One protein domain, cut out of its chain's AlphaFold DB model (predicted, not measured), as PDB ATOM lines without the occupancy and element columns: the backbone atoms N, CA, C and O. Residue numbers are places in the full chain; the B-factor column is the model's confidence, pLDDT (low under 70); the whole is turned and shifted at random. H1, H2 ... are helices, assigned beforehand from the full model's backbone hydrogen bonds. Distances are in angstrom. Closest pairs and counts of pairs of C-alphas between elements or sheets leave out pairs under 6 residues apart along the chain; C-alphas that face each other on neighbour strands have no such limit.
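Overview. This is residues 81 to 155, 177 to 213 and 225 to 247 of the 278 residues of an uncharacterized protein of Emmonsia crescens UAMH 3008 (UniProt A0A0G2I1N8). Two long helices, H3 and H5, cross steeply to make the core, with the helical hairpin of H1 and H2 at one side and H7 and the short H4 at the opposite side. H7 runs alongside H5 the opposite way, and little H6 is near H5. The printed part has 135 residues with seven named helices, H1 to H7 in order along the chain, and no named strand; the class is all helix. It is compact, with a radius of gyration of the C-alphas of 14.5 A, and rounded, spanning 39 by 39 by 34 A.

Along the chain. H1, residues 81 to 97, begins at C-alpha 81 (152.075, 154.228, 172.056) and is 23.3 A long. H2 is residues 103 to 109, and H3, residues 114 to 133, is 28.9 A long. H4 is residues 143 to 150. H5, residues 188 to 212, is 35.8 A long. H6 is residues 225 to 229, and H7, residues 232 to 246, is 21.8 A long and ends at C-alpha 246 (137.178, 125.000, 175.807).

Arrangement. H3, with residues 118 to 126 alone, touches residues 190 to 198 of H5 at a steep tilt of 66 degrees; the closest C-alphas, of Ala 122 and Met 194, are 4.9 A apart. H1, with residues 93 to 97 alone, touches H5 about perpendicular, at 75 degrees, closest at C-alphas 97 and 200, 5.9 A. H7 touches H5 at a shallow tilt of 23 degrees, opposite ways, closest at C-alphas 235 and 202, 6.8 A. H4 and H7 only just touch, with 3 pairs of C-alphas within 8 A, closest 147 and 241, 7.4 A. Every O i to N i+4 pair is within hydrogen-bond range in H1, H2, H4, H5 and H6, against 15 of 16 in H3 and 7 of 11 in H7.

Size, cuts and confidence. The C-alphas farthest apart, of Ser 155 and Leu 213, are 43.5 A apart. Residues 156 to 176 and 214 to 224 are not printed, with C-alpha gaps of 15.8 A and 15.2 A. Of the links printed whole, none is long. Mean pLDDT of the printed part is 73.9; residues 205 to 213 and 225 to 247 are among those under 70.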
ATOM      1  N   ARG A  81     152.273 154.564 173.479       82.88
ATOM      2  CA  ARG A  81     152.075 154.228 172.056       82.88
ATOM      3  C   ARG A  81     151.205 152.989 171.897       82.88
ATOM      4  O   ARG A  81     150.243 153.010 171.137       82.88
ATOM      5  N   SER A  82     151.505 151.934 172.647       84.94
ATOM      6  CA  SER A  82     150.721 150.706 172.600       84.94
ATOM      7  C   SER A  82     149.275 150.927 173.072       84.94
ATOM      8  O   SER A  82     148.359 150.359 172.486       84.94
ATOM      9  N   LEU A  83     149.039 151.788 174.071       85.38
ATOM     10  CA  LEU A  83     147.687 152.170 174.496       85.38
ATOM     11  C   LEU A  83     146.889 152.842 173.371       85.38
ATOM     12  O   LEU A  83     145.721 152.507 173.192       85.38
ATOM     13  N   PHE A  84     147.500 153.751 172.602       79.81
ATOM     14  CA  PHE A  84     146.826 154.376 171.457       79.81
ATOM     15  C   PHE A  84     146.386 153.340 170.422       79.81
ATOM     16  O   PHE A  84     145.235 153.376 169.995       79.81
ATOM     17  N   VAL A  85     147.242 152.360 170.114       81.19
ATOM     18  CA  VAL A  85     146.894 151.262 169.197       81.19
ATOM     19  C   VAL A  85     145.705 150.453 169.721       81.19
ATOM     20  O   VAL A  85     144.789 150.148 168.963       81.19
ATOM     21  N   ILE A  86     145.666 150.133 171.020       82.81
ATOM     22  CA  ILE A  86     144.522 149.434 171.625       82.81
ATOM     23  C   ILE A  86     143.240 150.270 171.515       82.81
ATOM     24  O   ILE A  86     142.194 149.731 171.154       82.81
ATOM     25  N   ILE A  87     143.306 151.575 171.790       80.94
ATOM     26  CA  ILE A  87     142.153 152.484 171.685       80.94
ATOM     27  C   ILE A  87     141.622 152.523 170.250       80.94
ATOM     28  O   ILE A  87     140.421 152.353 170.036       80.94
ATOM     29  N   GLU A  88     142.500 152.703 169.266       77.94
ATOM     30  CA  GLU A  88     142.122 152.694 167.852       77.94
ATOM     31  C   GLU A  88     141.501 151.355 167.461       77.94
ATOM     32  O   GLU A  88     140.435 151.321 166.845       77.94
ATOM     33  N   LEU A  89     142.101 150.245 167.895       79.81
ATOM     34  CA  LEU A  89     141.592 148.909 167.617       79.81
ATOM     35  C   LEU A  89     140.191 148.695 168.199       79.81
ATOM     36  O   LEU A  89     139.332 148.139 167.514       79.81
ATOM     37  N   LYS A  90     139.909 149.192 169.411       85.00
ATOM     38  CA  LYS A  90     138.554 149.167 169.993       85.00
ATOM     39  C   LYS A  90     137.558 149.938 169.139       85.00
ATOM     40  O   LYS A  90     136.460 149.441 168.905       85.00
ATOM     41  N   VAL A  91     137.931 151.126 168.656       81.88
ATOM     42  CA  VAL A  91     137.073 151.935 167.775       81.88
ATOM     43  C   VAL A  91     136.802 151.198 166.465       81.88
ATOM     44  O   VAL A  91     135.649 151.104 166.045       81.88
ATOM     45  N   PHE A  92     137.825 150.612 165.841       77.50
ATOM     46  CA  PHE A  92     137.649 149.828 164.620       77.50
ATOM     47  C   PHE A  92     136.763 148.600 164.839       77.50
ATOM     48  O   PHE A  92     135.847 148.365 164.047       77.50
ATOM     49  N   ILE A  93     136.983 147.859 165.930       83.44
ATOM     50  CA  ILE A  93     136.133 146.730 166.312       83.44
ATOM     51  C   ILE A  93     134.709 147.216 166.551       83.44
ATOM     52  O   ILE A  93     133.795 146.574 166.075       83.44
ATOM     53  N   LEU A  94     134.462 148.339 167.220       86.00
ATOM     54  CA  LEU A  94     133.099 148.852 167.384       86.00
ATOM     55  C   LEU A  94     132.440 149.182 166.040       86.00
ATOM     56  O   LEU A  94     131.283 148.834 165.828       86.00
ATOM     57  N   CYS A  95     133.162 149.822 165.123       82.69
ATOM     58  CA  CYS A  95     132.608 150.258 163.842       82.69
ATOM     59  C   CYS A  95     132.321 149.097 162.881       82.69
ATOM     60  O   CYS A  95     131.274 149.078 162.239       82.69
ATOM     61  N   GLN A  96     133.244 148.141 162.773       79.81
ATOM     62  CA  GLN A  96     133.133 147.024 161.827       79.81
ATOM     63  C   GLN A  96     132.407 145.829 162.455       79.81
ATOM     64  O   GLN A  96     131.619 145.160 161.798       79.81
ATOM     65  N   CYS A  97     132.632 145.643 163.755       82.56
ATOM     66  CA  CYS A  97     132.219 144.565 164.653       82.56
ATOM     67  C   CYS A  97     130.741 144.348 164.942       82.56
ATOM     68  O   CYS A  97     130.306 143.284 165.392       82.56
ATOM     69  N   ALA A  98     130.010 145.470 164.907       83.94
ATOM     70  CA  ALA A  98     128.965 145.702 165.901       83.94
ATOM     71  C   ALA A  98     127.824 144.692 165.817       83.94
ATOM     72  O   ALA A  98     127.274 144.261 166.827       83.94
ATOM     73  N   ASN A  99     127.488 144.294 164.595       82.44
ATOM     74  CA  ASN A  99     126.320 143.471 164.308       82.44
ATOM     75  C   ASN A  99     126.487 141.999 164.718       82.44
ATOM     76  O   ASN A  99     125.513 141.250 164.695       82.44
ATOM     77  N   PHE A 100     127.699 141.576 165.067       77.44
ATOM     78  CA  PHE A 100     128.040 140.180 165.360       77.44
ATOM     79  C   PHE A 100     128.642 139.991 166.752       77.44
ATOM     80  O   PHE A 100     128.811 138.859 167.206       77.44
ATOM     81  N   LEU A 101     128.908 141.085 167.460       83.44
ATOM     82  CA  LEU A 101     129.358 141.039 168.838       83.44
ATOM     83  C   LEU A 101     128.184 140.850 169.810       83.44
ATOM     84  O   LEU A 101     127.131 141.477 169.655       83.44
ATOM     85  N   PRO A 102     128.360 140.042 170.873       83.56
ATOM     86  CA  PRO A 102     127.420 140.028 171.984       83.56
ATOM     87  C   PRO A 102     127.247 141.439 172.552       83.56
ATOM     88  O   PRO A 102     128.219 142.177 172.705       83.56
ATOM     89  N   ARG A 103     126.019 141.805 172.952       85.06
ATOM     90  CA  ARG A 103     125.748 143.134 173.537       85.06
ATOM     91  C   ARG A 103     126.675 143.461 174.705       85.06
ATOM     92  O   ARG A 103     127.127 144.591 174.808       85.06
ATOM     93  N   LYS A 104     126.980 142.467 175.545       85.38
ATOM     94  CA  LYS A 104     127.923 142.610 176.663       85.38
ATOM     95  C   LYS A 104     129.292 143.114 176.183       85.38
ATOM     96  O   LYS A 104     129.810 144.072 176.733       85.38
ATOM     97  N   THR A 105     129.833 142.521 175.119       85.75
ATOM     98  CA  THR A 105     131.114 142.928 174.523       85.75
ATOM     99  C   THR A 105     131.033 144.323 173.903       85.75
ATOM    100  O   THR A 105     131.979 145.091 174.026       85.75
ATOM    101  N   LEU A 106     129.906 144.683 173.277       86.75
ATOM    102  CA  LEU A 106     129.702 146.038 172.745       86.75
ATOM    103  C   LEU A 106     129.741 147.098 173.842       86.75
ATOM    104  O   LEU A 106     130.438 148.094 173.691       86.75
ATOM    105  N   PHE A 107     129.026 146.875 174.947       86.38
ATOM    106  CA  PHE A 107     129.063 147.789 176.089       86.38
ATOM    107  C   PHE A 107     130.474 147.881 176.680       86.38
ATOM    108  O   PHE A 107     130.989 148.990 176.833       86.38
ATOM    109  N   ALA A 108     131.146 146.746 176.879       88.50
ATOM    110  CA  ALA A 108     132.522 146.711 177.367       88.50
ATOM    111  C   ALA A 108     133.499 147.488 176.463       88.50
ATOM    112  O   ALA A 108     134.333 148.253 176.941       88.50
ATOM    113  N   LEU A 109     133.362 147.387 175.139       86.69
ATOM    114  CA  LEU A 109     134.189 148.144 174.192       86.69
ATOM    115  C   LEU A 109     134.011 149.668 174.310       86.69
ATOM    116  O   LEU A 109     134.938 150.403 173.971       86.69
ATOM    117  N   THR A 110     132.866 150.147 174.810       84.69
ATOM    118  CA  THR A 110     132.618 151.584 175.041       84.69
ATOM    119  C   THR A 110     133.213 152.127 176.345       84.69
ATOM    120  O   THR A 110     133.174 153.338 176.552       84.69
ATOM    121  N   GLY A 111     133.795 151.280 177.207       79.25
ATOM    122  CA  GLY A 111     134.523 151.729 178.400       79.25
ATOM    123  C   GLY A 111     133.662 152.063 179.619       79.25
ATOM    124  O   GLY A 111     134.100 152.830 180.470       79.25
ATOM    125  N   GLN A 112     132.431 151.551 179.693       69.00
ATOM    126  CA  GLN A 112     131.456 151.963 180.713       69.00
ATOM    127  C   GLN A 112     131.335 151.010 181.914       69.00
ATOM    128  O   GLN A 112     130.604 151.322 182.852       69.00
ATOM    129  N   ASP A 113     132.021 149.867 181.905       75.94
ATOM    130  CA  ASP A 113     131.905 148.834 182.936       75.94
ATOM    131  C   ASP A 113     133.239 148.122 183.231       75.94
ATOM    132  O   ASP A 113     134.226 148.264 182.511       75.94
ATOM    133  N   GLU A 114     133.251 147.329 184.305       76.81
ATOM    134  CA  GLU A 114     134.370 146.456 184.700       76.81
ATOM    135  C   GLU A 114     134.738 145.451 183.588       76.81
ATOM    136  O   GLU A 114     135.885 145.023 183.453       76.81
ATOM    137  N   GLU A 115     133.779 145.112 182.726       83.44
ATOM    138  CA  GLU A 115     134.003 144.234 181.579       83.44
ATOM    139  C   GLU A 115     134.864 144.889 180.495       83.44
ATOM    140  O   GLU A 115     135.548 144.170 179.760       83.44
ATOM    141  N   SER A 116     134.921 146.225 180.421       89.69
ATOM    142  CA  SER A 116     135.867 146.936 179.552       89.69
ATOM    143  C   SER A 116     137.302 146.516 179.831       89.69
ATOM    144  O   SER A 116     138.053 146.270 178.888       89.69
ATOM    145  N   GLU A 117     137.692 146.378 181.101       91.00
ATOM    146  CA  GLU A 117     139.054 145.963 181.438       91.00
ATOM    147  C   GLU A 117     139.348 144.544 180.946       91.00
ATOM    148  O   GLU A 117     140.459 144.247 180.510       91.00
ATOM    149  N   ASN A 118     138.353 143.655 180.977       92.19
ATOM    150  CA  ASN A 118     138.505 142.290 180.480       92.19
ATOM    151  C   ASN A 118     138.696 142.255 178.960       92.19
ATOM    152  O   ASN A 118     139.471 141.435 178.461       92.19
ATOM    153  N   ILE A 119     138.026 143.147 178.226       92.81
ATOM    154  CA  ILE A 119     138.228 143.308 176.782       92.81
ATOM    155  C   ILE A 119     139.592 143.930 176.480       92.81
ATOM    156  O   ILE A 119     140.293 143.436 175.596       92.81
ATOM    157  N   ASP A 120     140.019 144.929 177.247       93.75
ATOM    158  CA  ASP A 120     141.346 145.532 177.098       93.75
ATOM    159  C   ASP A 120     142.443 144.493 177.350       93.75
ATOM    160  O   ASP A 120     143.342 144.318 176.526       93.75
ATOM    161  N   ARG A 121     142.333 143.711 178.433       95.38
ATOM    162  CA  ARG A 121     143.236 142.584 178.718       95.38
ATOM    163  C   ARG A 121     143.212 141.539 177.605       95.38
ATOM    164  O   ARG A 121     144.265 140.993 177.286       95.38
ATOM    165  N   ALA A 122     142.054 141.253 177.006       92.56
ATOM    166  CA  ALA A 122     141.972 140.345 175.866       92.56
ATOM    167  C   ALA A 122     142.756 140.885 174.661       92.56
ATOM    168  O   ALA A 122     143.576 140.154 174.117       92.56
ATOM    169  N   LEU A 123     142.591 142.159 174.293       90.12
ATOM    170  CA  LEU A 123     143.347 142.786 173.201       90.12
ATOM    171  C   LEU A 123     144.861 142.757 173.463       90.12
ATOM    172  O   LEU A 123     145.630 142.374 172.581       90.12
ATOM    173  N   TRP A 124     145.290 143.067 174.689       94.31
ATOM    174  CA  TRP A 124     146.696 142.950 175.085       94.31
ATOM    175  C   TRP A 124     147.227 141.522 174.947       94.31
ATOM    176  O   TRP A 124     148.301 141.316 174.389       94.31
ATOM    177  N   ARG A 125     146.470 140.522 175.409       93.62
ATOM    178  CA  ARG A 125     146.845 139.101 175.310       93.62
ATOM    179  C   ARG A 125     146.949 138.628 173.868       93.62
ATOM    180  O   ARG A 125     147.864 137.877 173.551       93.62
ATOM    181  N   ILE A 126     146.033 139.068 173.008       87.56
ATOM    182  CA  ILE A 126     146.080 138.801 171.566       87.56
ATOM    183  C   ILE A 126     147.390 139.342 170.992       87.56
ATOM    184  O   ILE A 126     148.101 138.616 170.300       87.56
ATOM    185  N   TRP A 127     147.753 140.579 171.344       88.00
ATOM    186  CA  TRP A 127     149.003 141.185 170.896       88.00
ATOM    187  C   TRP A 127     150.224 140.413 171.399       88.00
ATOM    188  O   TRP A 127     151.049 140.004 170.588       88.00
ATOM    189  N   VAL A 128     150.323 140.141 172.705       88.50
ATOM    190  CA  VAL A 128     151.423 139.346 173.282       88.50
ATOM    191  C   VAL A 128     151.555 138.006 172.569       88.50
ATOM    192  O   VAL A 128     152.648 137.623 172.160       88.50
ATOM    193  N   PHE A 129     150.440 137.309 172.358       86.75
ATOM    194  CA  PHE A 129     150.450 136.031 171.666       86.75
ATOM    195  C   PHE A 129     151.007 136.168 170.244       86.75
ATOM    196  O   PHE A 129     151.879 135.394 169.862       86.75
ATOM    197  N   CYS A 130     150.553 137.155 169.466       80.31
ATOM    198  CA  CYS A 130     151.086 137.415 168.128       80.31
ATOM    199  C   CYS A 130     152.569 137.826 168.159       80.31
ATOM    200  O   CYS A 130     153.320 137.454 167.264       80.31
ATOM    201  N   GLN A 131     153.023 138.530 169.196       82.31
ATOM    202  CA  GLN A 131     154.437 138.880 169.358       82.31
ATOM    203  C   GLN A 131     155.313 137.634 169.565       82.31
ATOM    204  O   GLN A 131     156.443 137.598 169.083       82.31
ATOM    205  N   ILE A 132     154.803 136.614 170.261       80.88
ATOM    206  CA  ILE A 132     155.557 135.394 170.589       80.88
ATOM    207  C   ILE A 132     155.441 134.329 169.487       80.88
ATOM    208  O   ILE A 132     156.436 133.700 169.130       80.88
ATOM    209  N   PHE A 133     154.227 134.099 168.986       79.12
ATOM    210  CA  PHE A 133     153.863 132.965 168.126       79.12
ATOM    211  C   PHE A 133     153.349 133.383 166.745       79.12
ATOM    212  O   PHE A 133     152.923 132.528 165.970       79.12
ATOM    213  N   GLY A 134     153.316 134.685 166.457       70.06
ATOM    214  CA  GLY A 134     152.806 135.199 165.195       70.06
ATOM    215  C   GLY A 134     153.713 134.897 164.005       70.06
ATOM    216  O   GLY A 134     154.813 134.364 164.150       70.06
ATOM    217  N   CYS A 135     153.237 135.273 162.819       66.50
ATOM    218  CA  CYS A 135     153.938 135.045 161.561       66.50
ATOM    219  C   CYS A 135     155.371 135.603 161.591       66.50
ATOM    220  O   CYS A 135     155.618 136.718 162.057       66.50
ATOM    221  N   GLY A 136     156.321 134.819 161.084       65.44
ATOM    222  CA  GLY A 136     157.730 135.203 160.996       65.44
ATOM    223  C   GLY A 136     158.497 135.020 162.304       65.44
ATOM    224  O   GLY A 136     159.696 135.303 162.350       65.44
ATOM    225  N   LYS A 137     157.842 134.514 163.357       69.56
ATOM    226  CA  LYS A 137     158.500 134.124 164.611       69.56
ATOM    227  C   LYS A 137     159.005 132.680 164.577       69.56
ATOM    228  O   LYS A 137     159.764 132.309 165.465       69.56
ATOM    229  N   ASN A 138     158.646 131.889 163.555       73.75
ATOM    230  CA  ASN A 138     158.981 130.460 163.418       73.75
ATOM    231  C   ASN A 138     158.469 129.607 164.594       73.75
ATOM    232  O   ASN A 138     159.078 128.605 164.969       73.75
ATOM    233  N   ARG A 139     157.364 130.035 165.213       71.06
ATOM    234  CA  ARG A 139     156.739 129.398 166.387       71.06
ATOM    235  C   ARG A 139     155.233 129.209 166.229       71.06
ATOM    236  O   ARG A 139     154.535 128.863 167.180       71.06
ATOM    237  N   GLU A 140     154.735 129.371 165.011       73.44
ATOM    238  CA  GLU A 140     153.330 129.215 164.646       73.44
ATOM    239  C   GLU A 140     152.856 127.772 164.913       73.44
ATOM    240  O   GLU A 140     151.732 127.549 165.360       73.44
ATOM    241  N   GLY A 141     153.744 126.791 164.705       69.06
ATOM    242  CA  GLY A 141     153.501 125.368 164.970       69.06
ATOM    243  C   GLY A 141     153.834 124.891 166.391       69.06
ATOM    244  O   GLY A 141     153.654 123.708 166.681       69.06
ATOM    245  N   ASP A 142     154.314 125.766 167.286       73.81
ATOM    246  CA  ASP A 142     154.665 125.410 168.671       73.81
ATOM    247  C   ASP A 142     153.413 125.328 169.561       73.81
ATOM    248  O   ASP A 142     153.182 126.140 170.459       73.81
ATOM    249  N   ILE A 143     152.569 124.329 169.295       76.50
ATOM    250  CA  ILE A 143     151.298 124.134 170.005       76.50
ATOM    251  C   ILE A 143     151.521 123.942 171.512       76.50
ATOM    252  O   ILE A 143     150.743 124.441 172.324       76.50
ATOM    253  N   ASN A 144     152.600 123.259 171.903       78.00
ATOM    254  CA  ASN A 144     152.926 123.040 173.312       78.00
ATOM    255  C   ASN A 144     153.299 124.354 174.011       78.00
ATOM    256  O   ASN A 144     152.790 124.620 175.100       78.00
ATOM    257  N   GLY A 145     154.124 125.197 173.382       80.00
ATOM    258  CA  GLY A 145     154.451 126.528 173.889       80.00
ATOM    259  C   GLY A 145     153.228 127.438 173.978       80.00
ATOM    260  O   GLY A 145     153.062 128.140 174.975       80.00
ATOM    261  N   GLN A 146     152.326 127.377 172.998       82.38
ATOM    262  CA  GLN A 146     151.068 128.130 173.022       82.38
ATOM    263  C   GLN A 146     150.169 127.692 174.189       82.38
ATOM    264  O   GLN A 146     149.680 128.537 174.942       82.38
ATOM    265  N   ILE A 147     149.989 126.383 174.402       80.00
ATOM    266  CA  ILE A 147     149.220 125.849 175.540       80.00
ATOM    267  C   ILE A 147     149.873 126.235 176.872       80.00
ATOM    268  O   ILE A 147     149.175 126.664 177.794       80.00
ATOM    269  N   LEU A 148     151.201 126.128 176.971       84.00
ATOM    270  CA  LEU A 148     151.957 126.525 178.157       84.00
ATOM    271  C   LEU A 148     151.748 128.013 178.474       84.00
ATOM    272  O   LEU A 148     151.488 128.361 179.626       84.00
ATOM    273  N   TRP A 149     151.779 128.884 177.460       89.00
ATOM    274  CA  TRP A 149     151.518 130.315 177.623       89.00
ATOM    275  C   TRP A 149     150.093 130.583 178.121       89.00
ATOM    276  O   TRP A 149     149.899 131.284 179.115       89.00
ATOM    277  N   LEU A 150     149.087 129.954 177.502       87.31
ATOM    278  CA  LEU A 150     147.682 130.073 177.915       87.31
ATOM    279  C   LEU A 150     147.444 129.580 179.354       87.31
ATOM    280  O   LEU A 150     146.472 129.992 179.992       87.31
ATOM    281  N   ASN A 151     148.301 128.693 179.860       85.12
ATOM    282  CA  ASN A 151     148.289 128.182 181.232       85.12
ATOM    283  C   ASN A 151     149.200 128.976 182.183       85.12
ATOM    284  O   ASN A 151     149.496 128.517 183.280       85.12
ATOM    285  N   GLY A 152     149.647 130.171 181.787       88.06
ATOM    286  CA  GLY A 152     150.448 131.035 182.656       88.06
ATOM    287  C   GLY A 152     151.839 130.475 182.942       88.06
ATOM    288  O   GLY A 152     152.360 130.681 184.033       88.06
ATOM    289  N   GLY A 153     152.406 129.703 182.010       84.12
ATOM    290  CA  GLY A 153     153.712 129.068 182.177       84.12
ATOM    291  C   GLY A 153     153.676 127.802 183.037       84.12
ATOM    292  O   GLY A 153     154.719 127.199 183.280       84.12
ATOM    293  N   GLN A 154     152.494 127.370 183.492       75.94
ATOM    294  CA  GLN A 154     152.341 126.159 184.292       75.94
ATOM    295  C   GLN A 154     152.150 124.941 183.385       75.94
ATOM    296  O   GLN A 154     151.216 124.881 182.581       75.94
ATOM    297  N   SER A 155     153.025 123.944 183.523       59.78
ATOM    298  CA  SER A 155     152.832 122.641 182.884       59.78
ATOM    299  C   SER A 155     151.903 121.780 183.749       59.78
ATOM    300  O   SER A 155     152.250 121.507 184.900       59.78
ATOM    301  N   GLU A 177     159.499 136.563 181.895       85.62
ATOM    302  CA  GLU A 177     158.323 137.369 181.597       85.62
ATOM    303  C   GLU A 177     157.261 136.584 180.818       85.62
ATOM    304  O   GLU A 177     156.088 136.959 180.831       85.62
ATOM    305  N   PHE A 178     157.638 135.454 180.213       90.38
ATOM    306  CA  PHE A 178     156.744 134.602 179.438       90.38
ATOM    307  C   PHE A 178     155.551 134.137 180.275       90.38
ATOM    308  O   PHE A 178     155.709 133.535 181.338       90.38
ATOM    309  N   ALA A 179     154.349 134.382 179.756       91.62
ATOM    310  CA  ALA A 179     153.067 134.004 180.339       91.62
ATOM    311  C   ALA A 179     152.759 134.641 181.706       91.62
ATOM    312  O   ALA A 179     151.721 134.342 182.306       91.62
ATOM    313  N   THR A 180     153.616 135.538 182.199       93.06
ATOM    314  CA  THR A 180     153.432 136.206 183.493       93.06
ATOM    315  C   THR A 180     152.197 137.110 183.476       93.06
ATOM    316  O   THR A 180     151.492 137.212 184.483       93.06
ATOM    317  N   GLY A 181     151.844 137.681 182.321       93.69
ATOM    318  CA  GLY A 181     150.620 138.454 182.118       93.69
ATOM    319  C   GLY A 181     149.327 137.633 182.195       93.69
ATOM    320  O   GLY A 181     148.233 138.200 182.251       93.69
ATOM    321  N   ASN A 182     149.432 136.303 182.249       93.25
ATOM    322  CA  ASN A 182     148.297 135.398 182.417       93.25
ATOM    323  C   ASN A 182     148.082 134.967 183.878       93.25
ATOM    324  O   ASN A 182     147.168 134.189 184.132       93.25
ATOM    325  N   CYS A 183     148.879 135.463 184.836       87.69
ATOM    326  CA  CYS A 183     148.658 135.332 186.287       87.69
ATOM    327  C   CYS A 183     148.359 133.902 186.789       87.69
ATOM    328  O   CYS A 183     147.512 133.711 187.659       87.69
ATOM    329  N   GLY A 184     149.049 132.890 186.252       85.94
ATOM    330  CA  GLY A 184     148.823 131.479 186.607       85.94
ATOM    331  C   GLY A 184     147.819 130.741 185.717       85.94
ATOM    332  O   GLY A 184     147.495 129.589 185.988       85.94
ATOM    333  N   GLY A 185     147.358 131.377 184.640       89.69
ATOM    334  CA  GLY A 185     146.584 130.754 183.576       89.69
ATOM    335  C   GLY A 185     145.283 131.485 183.282       89.69
ATOM    336  O   GLY A 185     144.613 132.013 184.164       89.69
ATOM    337  N   LEU A 186     144.908 131.481 182.005       87.75
ATOM    338  CA  LEU A 186     143.683 132.127 181.551       87.75
ATOM    339  C   LEU A 186     142.445 131.332 181.956       87.75
ATOM    340  O   LEU A 186     142.369 130.118 181.729       87.75
ATOM    341  N   THR A 187     141.457 132.044 182.496       89.44
ATOM    342  CA  THR A 187     140.143 131.488 182.818       89.44
ATOM    343  C   THR A 187     139.328 131.222 181.549       89.44
ATOM    344  O   THR A 187     139.635 131.719 180.465       89.44
ATOM    345  N   LYS A 188     138.218 130.479 181.671       83.44
ATOM    346  CA  LYS A 188     137.272 130.296 180.555       83.44
ATOM    347  C   LYS A 188     136.728 131.630 180.028       83.44
ATOM    348  O   LYS A 188     136.548 131.776 178.823       83.44
ATOM    349  N   SER A 189     136.497 132.598 180.919       87.25
ATOM    350  CA  SER A 189     136.020 133.932 180.539       87.25
ATOM    351  C   SER A 189     137.075 134.695 179.738       87.25
ATOM    352  O   SER A 189     136.754 135.261 178.696       87.25
ATOM    353  N   ASP A 190     138.341 134.650 180.169       86.81
ATOM    354  CA  ASP A 190     139.449 135.273 179.435       86.81
ATOM    355  C   ASP A 190     139.568 134.706 178.017       86.81
ATOM    356  O   ASP A 190     139.655 135.460 177.050       86.81
ATOM    357  N   LEU A 191     139.514 133.377 177.888       85.81
ATOM    358  CA  LEU A 191     139.589 132.689 176.598       85.81
ATOM    359  C   LEU A 191     138.400 133.029 175.698       85.81
ATOM    360  O   LEU A 191     138.585 133.243 174.504       85.81
ATOM    361  N   SER A 192     137.192 133.119 176.261       83.31
ATOM    362  CA  SER A 192     135.993 133.516 175.517       83.31
ATOM    363  C   SER A 192     136.093 134.952 175.000       83.31
ATOM    364  O   SER A 192     135.733 135.221 173.851       83.31
ATOM    365  N   ASN A 193     136.595 135.876 175.824       85.56
ATOM    366  CA  ASN A 193     136.814 137.266 175.424       85.56
ATOM    367  C   ASN A 193     137.874 137.356 174.326       85.56
ATOM    368  O   ASN A 193     137.630 137.986 173.298       85.56
ATOM    369  N   MET A 194     139.006 136.663 174.497       86.62
ATOM    370  CA  MET A 194     140.038 136.571 173.465       86.62
ATOM    371  C   MET A 194     139.469 136.016 172.162       86.62
ATOM    372  O   MET A 194     139.607 136.678 171.146       86.62
ATOM    373  N   ALA A 195     138.775 134.874 172.185       81.12
ATOM    374  CA  ALA A 195     138.187 134.259 170.993       81.12
ATOM    375  C   ALA A 195     137.198 135.188 170.274       81.12
ATOM    376  O   ALA A 195     137.246 135.316 169.052       81.12
ATOM    377  N   THR A 196     136.333 135.872 171.027       84.00
ATOM    378  CA  THR A 196     135.353 136.819 170.473       84.00
ATOM    379  C   THR A 196     136.046 137.958 169.729       84.00
ATOM    380  O   THR A 196     135.714 138.238 168.578       84.00
ATOM    381  N   ILE A 197     137.046 138.584 170.355       84.31
ATOM    382  CA  ILE A 197     137.821 139.659 169.732       84.31
ATOM    383  C   ILE A 197     138.629 139.131 168.539       84.31
ATOM    384  O   ILE A 197     138.668 139.775 167.493       84.31
ATOM    385  N   TRP A 198     139.201 137.931 168.647       81.19
ATOM    386  CA  TRP A 198     139.937 137.274 167.568       81.19
ATOM    387  C   TRP A 198     139.091 137.106 166.300       81.19
ATOM    388  O   TRP A 198     139.543 137.405 165.195       81.19
ATOM    389  N   LEU A 199     137.837 136.669 166.459       78.69
ATOM    390  CA  LEU A 199     136.879 136.524 165.362       78.69
ATOM    391  C   LEU A 199     136.541 137.871 164.713       78.69
ATOM    392  O   LEU A 199     136.415 137.947 163.491       78.69
ATOM    393  N   CYS A 200     136.436 138.942 165.501       81.44
ATOM    394  CA  CYS A 200     136.240 140.290 164.970       81.44
ATOM    395  C   CYS A 200     137.427 140.747 164.123       81.44
ATOM    396  O   CYS A 200     137.224 141.198 162.997       81.44
ATOM    397  N   LEU A 201     138.648 140.587 164.635       76.62
ATOM    398  CA  LEU A 201     139.871 140.948 163.913       76.62
ATOM    399  C   LEU A 201     140.000 140.161 162.608       76.62
ATOM    400  O   LEU A 201     140.302 140.735 161.564       76.62
ATOM    401  N   ARG A 202     139.683 138.863 162.645       73.31
ATOM    402  CA  ARG A 202     139.619 138.012 161.455       73.31
ATOM    403  C   ARG A 202     138.670 138.555 160.404       73.31
ATOM    404  O   ARG A 202     139.043 138.660 159.242       73.31
ATOM    405  N   ARG A 203     137.448 138.890 160.807       73.69
ATOM    406  CA  ARG A 203     136.431 139.370 159.877       73.69
ATOM    407  C   ARG A 203     136.854 140.681 159.224       73.69
ATOM    408  O   ARG A 203     136.720 140.823 158.017       73.69
ATOM    409  N   MET A 204     137.421 141.596 160.011       70.44
ATOM    410  CA  MET A 204     137.969 142.855 159.502       70.44
ATOM    411  C   MET A 204     139.086 142.621 158.479       70.44
ATOM    412  O   MET A 204     139.144 143.319 157.468       70.44
ATOM    413  N   LEU A 205     139.955 141.637 158.722       66.75
ATOM    414  CA  LEU A 205     141.018 141.243 157.798       66.75
ATOM    415  C   LEU A 205     140.468 140.649 156.501       66.75
ATOM    416  O   LEU A 205     140.891 141.061 155.424       66.75
ATOM    417  N   GLU A 206     139.516 139.721 156.598       67.44
ATOM    418  CA  GLU A 206     138.848 139.111 155.442       67.44
ATOM    419  C   GLU A 206     138.134 140.173 154.595       67.44
ATOM    420  O   GLU A 206     138.339 140.229 153.386       67.44
ATOM    421  N   ASP A 207     137.376 141.074 155.227       64.81
ATOM    422  CA  ASP A 207     136.683 142.164 154.532       64.81
ATOM    423  C   ASP A 207     137.669 143.145 153.871       64.81
ATOM    424  O   ASP A 207     137.405 143.630 152.768       64.81
ATOM    425  N   SER A 208     138.820 143.407 154.499       58.00
ATOM    426  CA  SER A 208     139.874 144.261 153.928       58.00
ATOM    427  C   SER A 208     140.574 143.592 152.743       58.00
ATOM    428  O   SER A 208     140.814 144.239 151.725       58.00
ATOM    429  N   TYR A 209     140.868 142.294 152.839       57.12
ATOM    430  CA  TYR A 209     141.482 141.517 151.761       57.12
ATOM    431  C   TYR A 209     140.539 141.371 150.559       57.12
ATOM    432  O   TYR A 209     140.941 141.595 149.418       57.12
ATOM    433  N   ASP A 210     139.256 141.100 150.809       57.31
ATOM    434  CA  ASP A 210     138.222 141.041 149.773       57.31
ATOM    435  C   ASP A 210     138.015 142.394 149.078       57.31
ATOM    436  O   ASP A 210     137.622 142.436 147.909       57.31
ATOM    437  N   GLN A 211     138.250 143.506 149.780       53.84
ATOM    438  CA  GLN A 211     138.263 144.847 149.191       53.84
ATOM    439  C   GLN A 211     139.537 145.087 148.372       53.84
ATOM    440  O   GLN A 211     139.428 145.550 147.240       53.84
ATOM    441  N   GLN A 212     140.713 144.698 148.873       49.62
ATOM    442  CA  GLN A 212     141.990 144.805 148.152       49.62
ATOM    443  C   GLN A 212     142.005 143.986 146.856       49.62
ATOM    444  O   GLN A 212     142.457 144.483 145.832       49.62
ATOM    445  N   LEU A 213     141.440 142.777 146.850       47.25
ATOM    446  CA  LEU A 213     141.286 141.972 145.631       47.25
ATOM    447  C   LEU A 213     140.317 142.594 144.610       47.25
ATOM    448  O   LEU A 213     140.356 142.239 143.434       47.25
ATOM    449  N   ALA A 225     149.632 147.915 158.106       34.28
ATOM    450  CA  ALA A 225     149.805 146.718 157.275       34.28
ATOM    451  C   ALA A 225     150.696 145.641 157.930       34.28
ATOM    452  O   ALA A 225     150.495 144.455 157.676       34.28
ATOM    453  N   GLY A 226     151.623 146.021 158.819       34.66
ATOM    454  CA  GLY A 226     152.451 145.084 159.587       34.66
ATOM    455  C   GLY A 226     151.681 144.287 160.650       34.66
ATOM    456  O   GLY A 226     151.896 143.081 160.778       34.66
ATOM    457  N   LEU A 227     150.742 144.927 161.361       36.16
ATOM    458  CA  LEU A 227     149.852 144.259 162.325       36.16
ATOM    459  C   LEU A 227     148.839 143.354 161.603       36.16
ATOM    460  O   LEU A 227     148.548 142.251 162.063       36.16
ATOM    461  N   PHE A 228     148.325 143.814 160.456       37.84
ATOM    462  CA  PHE A 228     147.282 143.128 159.689       37.84
ATOM    463  C   PHE A 228     147.836 141.967 158.821       37.84
ATOM    464  O   PHE A 228     147.189 140.928 158.714       37.84
ATOM    465  N   SER A 229     149.057 142.066 158.282       36.03
ATOM    466  CA  SER A 229     149.704 141.005 157.480       36.03
ATOM    467  C   SER A 229     150.022 139.735 158.289       36.03
ATOM    468  O   SER A 229     149.845 138.622 157.800       36.03
ATOM    469  N   CYS A 230     150.418 139.874 159.561       36.53
ATOM    470  CA  CYS A 230     150.840 138.735 160.389       36.53
ATOM    471  C   CYS A 230     149.691 137.934 161.022       36.53
ATOM    472  O   CYS A 230     149.937 136.869 161.589       36.53
ATOM    473  N   CYS A 231     148.455 138.437 160.977       37.69
ATOM    474  CA  CYS A 231     147.352 137.855 161.740       37.69
ATOM    475  C   CYS A 231     146.591 136.759 160.984       37.69
ATOM    476  O   CYS A 231     146.045 135.871 161.631       37.69
ATOM    477  N   VAL A 232     146.556 136.767 159.648       39.12
ATOM    478  CA  VAL A 232     145.655 135.878 158.888       39.12
ATOM    479  C   VAL A 232     145.982 134.396 159.111       39.12
ATOM    480  O   VAL A 232     145.091 133.660 159.522       39.12
ATOM    481  N   ASP A 233     147.239 133.965 158.967       34.22
ATOM    482  CA  ASP A 233     147.632 132.551 159.155       34.22
ATOM    483  C   ASP A 233     147.562 132.093 160.625       34.22
ATOM    484  O   ASP A 233     147.260 130.939 160.938       34.22
ATOM    485  N   VAL A 234     147.786 133.032 161.540       37.06
ATOM    486  CA  VAL A 234     147.850 132.812 162.987       37.06
ATOM    487  C   VAL A 234     146.437 132.599 163.548       37.06
ATOM    488  O   VAL A 234     146.199 131.624 164.262       37.06
ATOM    489  N   ILE A 235     145.460 133.393 163.094       40.94
ATOM    490  CA  ILE A 235     144.038 133.276 163.452       40.94
ATOM    491  C   ILE A 235     143.469 131.868 163.155       40.94
ATOM    492  O   ILE A 235     142.634 131.361 163.913       40.94
ATOM    493  N   TYR A 236     143.902 131.223 162.067       37.00
ATOM    494  CA  TYR A 236     143.397 129.903 161.666       37.00
ATOM    495  C   TYR A 236     143.888 128.769 162.573       37.00
ATOM    496  O   TYR A 236     143.082 127.924 162.963       37.00
ATOM    497  N   LEU A 237     145.161 128.785 162.980       37.72
ATOM    498  CA  LEU A 237     145.717 127.838 163.961       37.72
ATOM    499  C   LEU A 237     145.105 128.029 165.362       37.72
ATOM    500  O   LEU A 237     144.923 127.074 166.119       37.72
ATOM    501  N   GLN A 238     144.738 129.265 165.703       48.44
ATOM    502  CA  GLN A 238     144.348 129.663 167.058       48.44
ATOM    503  C   GLN A 238     142.920 129.301 167.456       48.44
ATOM    504  O   GLN A 238     142.671 129.051 168.638       48.44
ATOM    505  N   THR A 239     141.986 129.219 166.502       46.19
ATOM    506  CA  THR A 239     140.644 128.699 166.813       46.19
ATOM    507  C   THR A 239     140.703 127.257 167.311       46.19
ATOM    508  O   THR A 239     139.975 126.934 168.243       46.19
ATOM    509  N   ASP A 240     141.610 126.417 166.800       43.69
ATOM    510  CA  ASP A 240     141.722 125.016 167.222       43.69
ATOM    511  C   ASP A 240     142.354 124.879 168.624       43.69
ATOM    512  O   ASP A 240     141.848 124.131 169.456       43.69
ATOM    513  N   VAL A 241     143.389 125.661 168.959       46.62
ATOM    514  CA  VAL A 241     144.029 125.621 170.296       46.62
ATOM    515  C   VAL A 241     143.098 126.142 171.396       46.62
ATOM    516  O   VAL A 241     142.970 125.515 172.452       46.62
ATOM    517  N   VAL A 242     142.407 127.262 171.155       45.28
ATOM    518  CA  VAL A 242     141.434 127.812 172.113       45.28
ATOM    519  C   VAL A 242     140.201 126.905 172.222       45.28
ATOM    520  O   VAL A 242     139.721 126.682 173.333       45.28
ATOM    521  N   SER A 243     139.738 126.301 171.119       44.88
ATOM    522  CA  SER A 243     138.623 125.336 171.135       44.88
ATOM    523  C   SER A 243     138.977 124.047 171.877       44.88
ATOM    524  O   SER A 243     138.180 123.598 172.698       44.88
ATOM    525  N   ARG A 244     140.199 123.514 171.707       50.88
ATOM    526  CA  ARG A 244     140.714 122.373 172.491       50.88
ATOM    527  C   ARG A 244     140.736 122.655 173.992       50.88
ATOM    528  O   ARG A 244     140.477 121.751 174.772       50.88
ATOM    529  N   LYS A 245     141.022 123.894 174.408       42.28
ATOM    530  CA  LYS A 245     140.982 124.293 175.829       42.28
ATOM    531  C   LYS A 245     139.552 124.517 176.351       42.28
ATOM    532  O   LYS A 245     139.333 124.461 177.560       42.28
ATOM    533  N   LEU A 246     138.589 124.780 175.468       36.88
ATOM    534  CA  LEU A 246     137.178 125.000 175.807       36.88
ATOM    535  C   LEU A 246     136.286 123.756 175.610       36.88
ATOM    536  O   LEU A 246     135.081 123.869 175.826       36.88
ATOM    537  N   ASP A 247     136.845 122.597 175.234       38.47
ATOM    538  CA  ASP A 247     136.111 121.380 174.831       38.47
ATOM    539  C   ASP A 247     135.106 121.617 173.680       38.47
ATOM    540  O   ASP A 247     134.047 120.992 173.600       38.47
TER     541      ASP A 247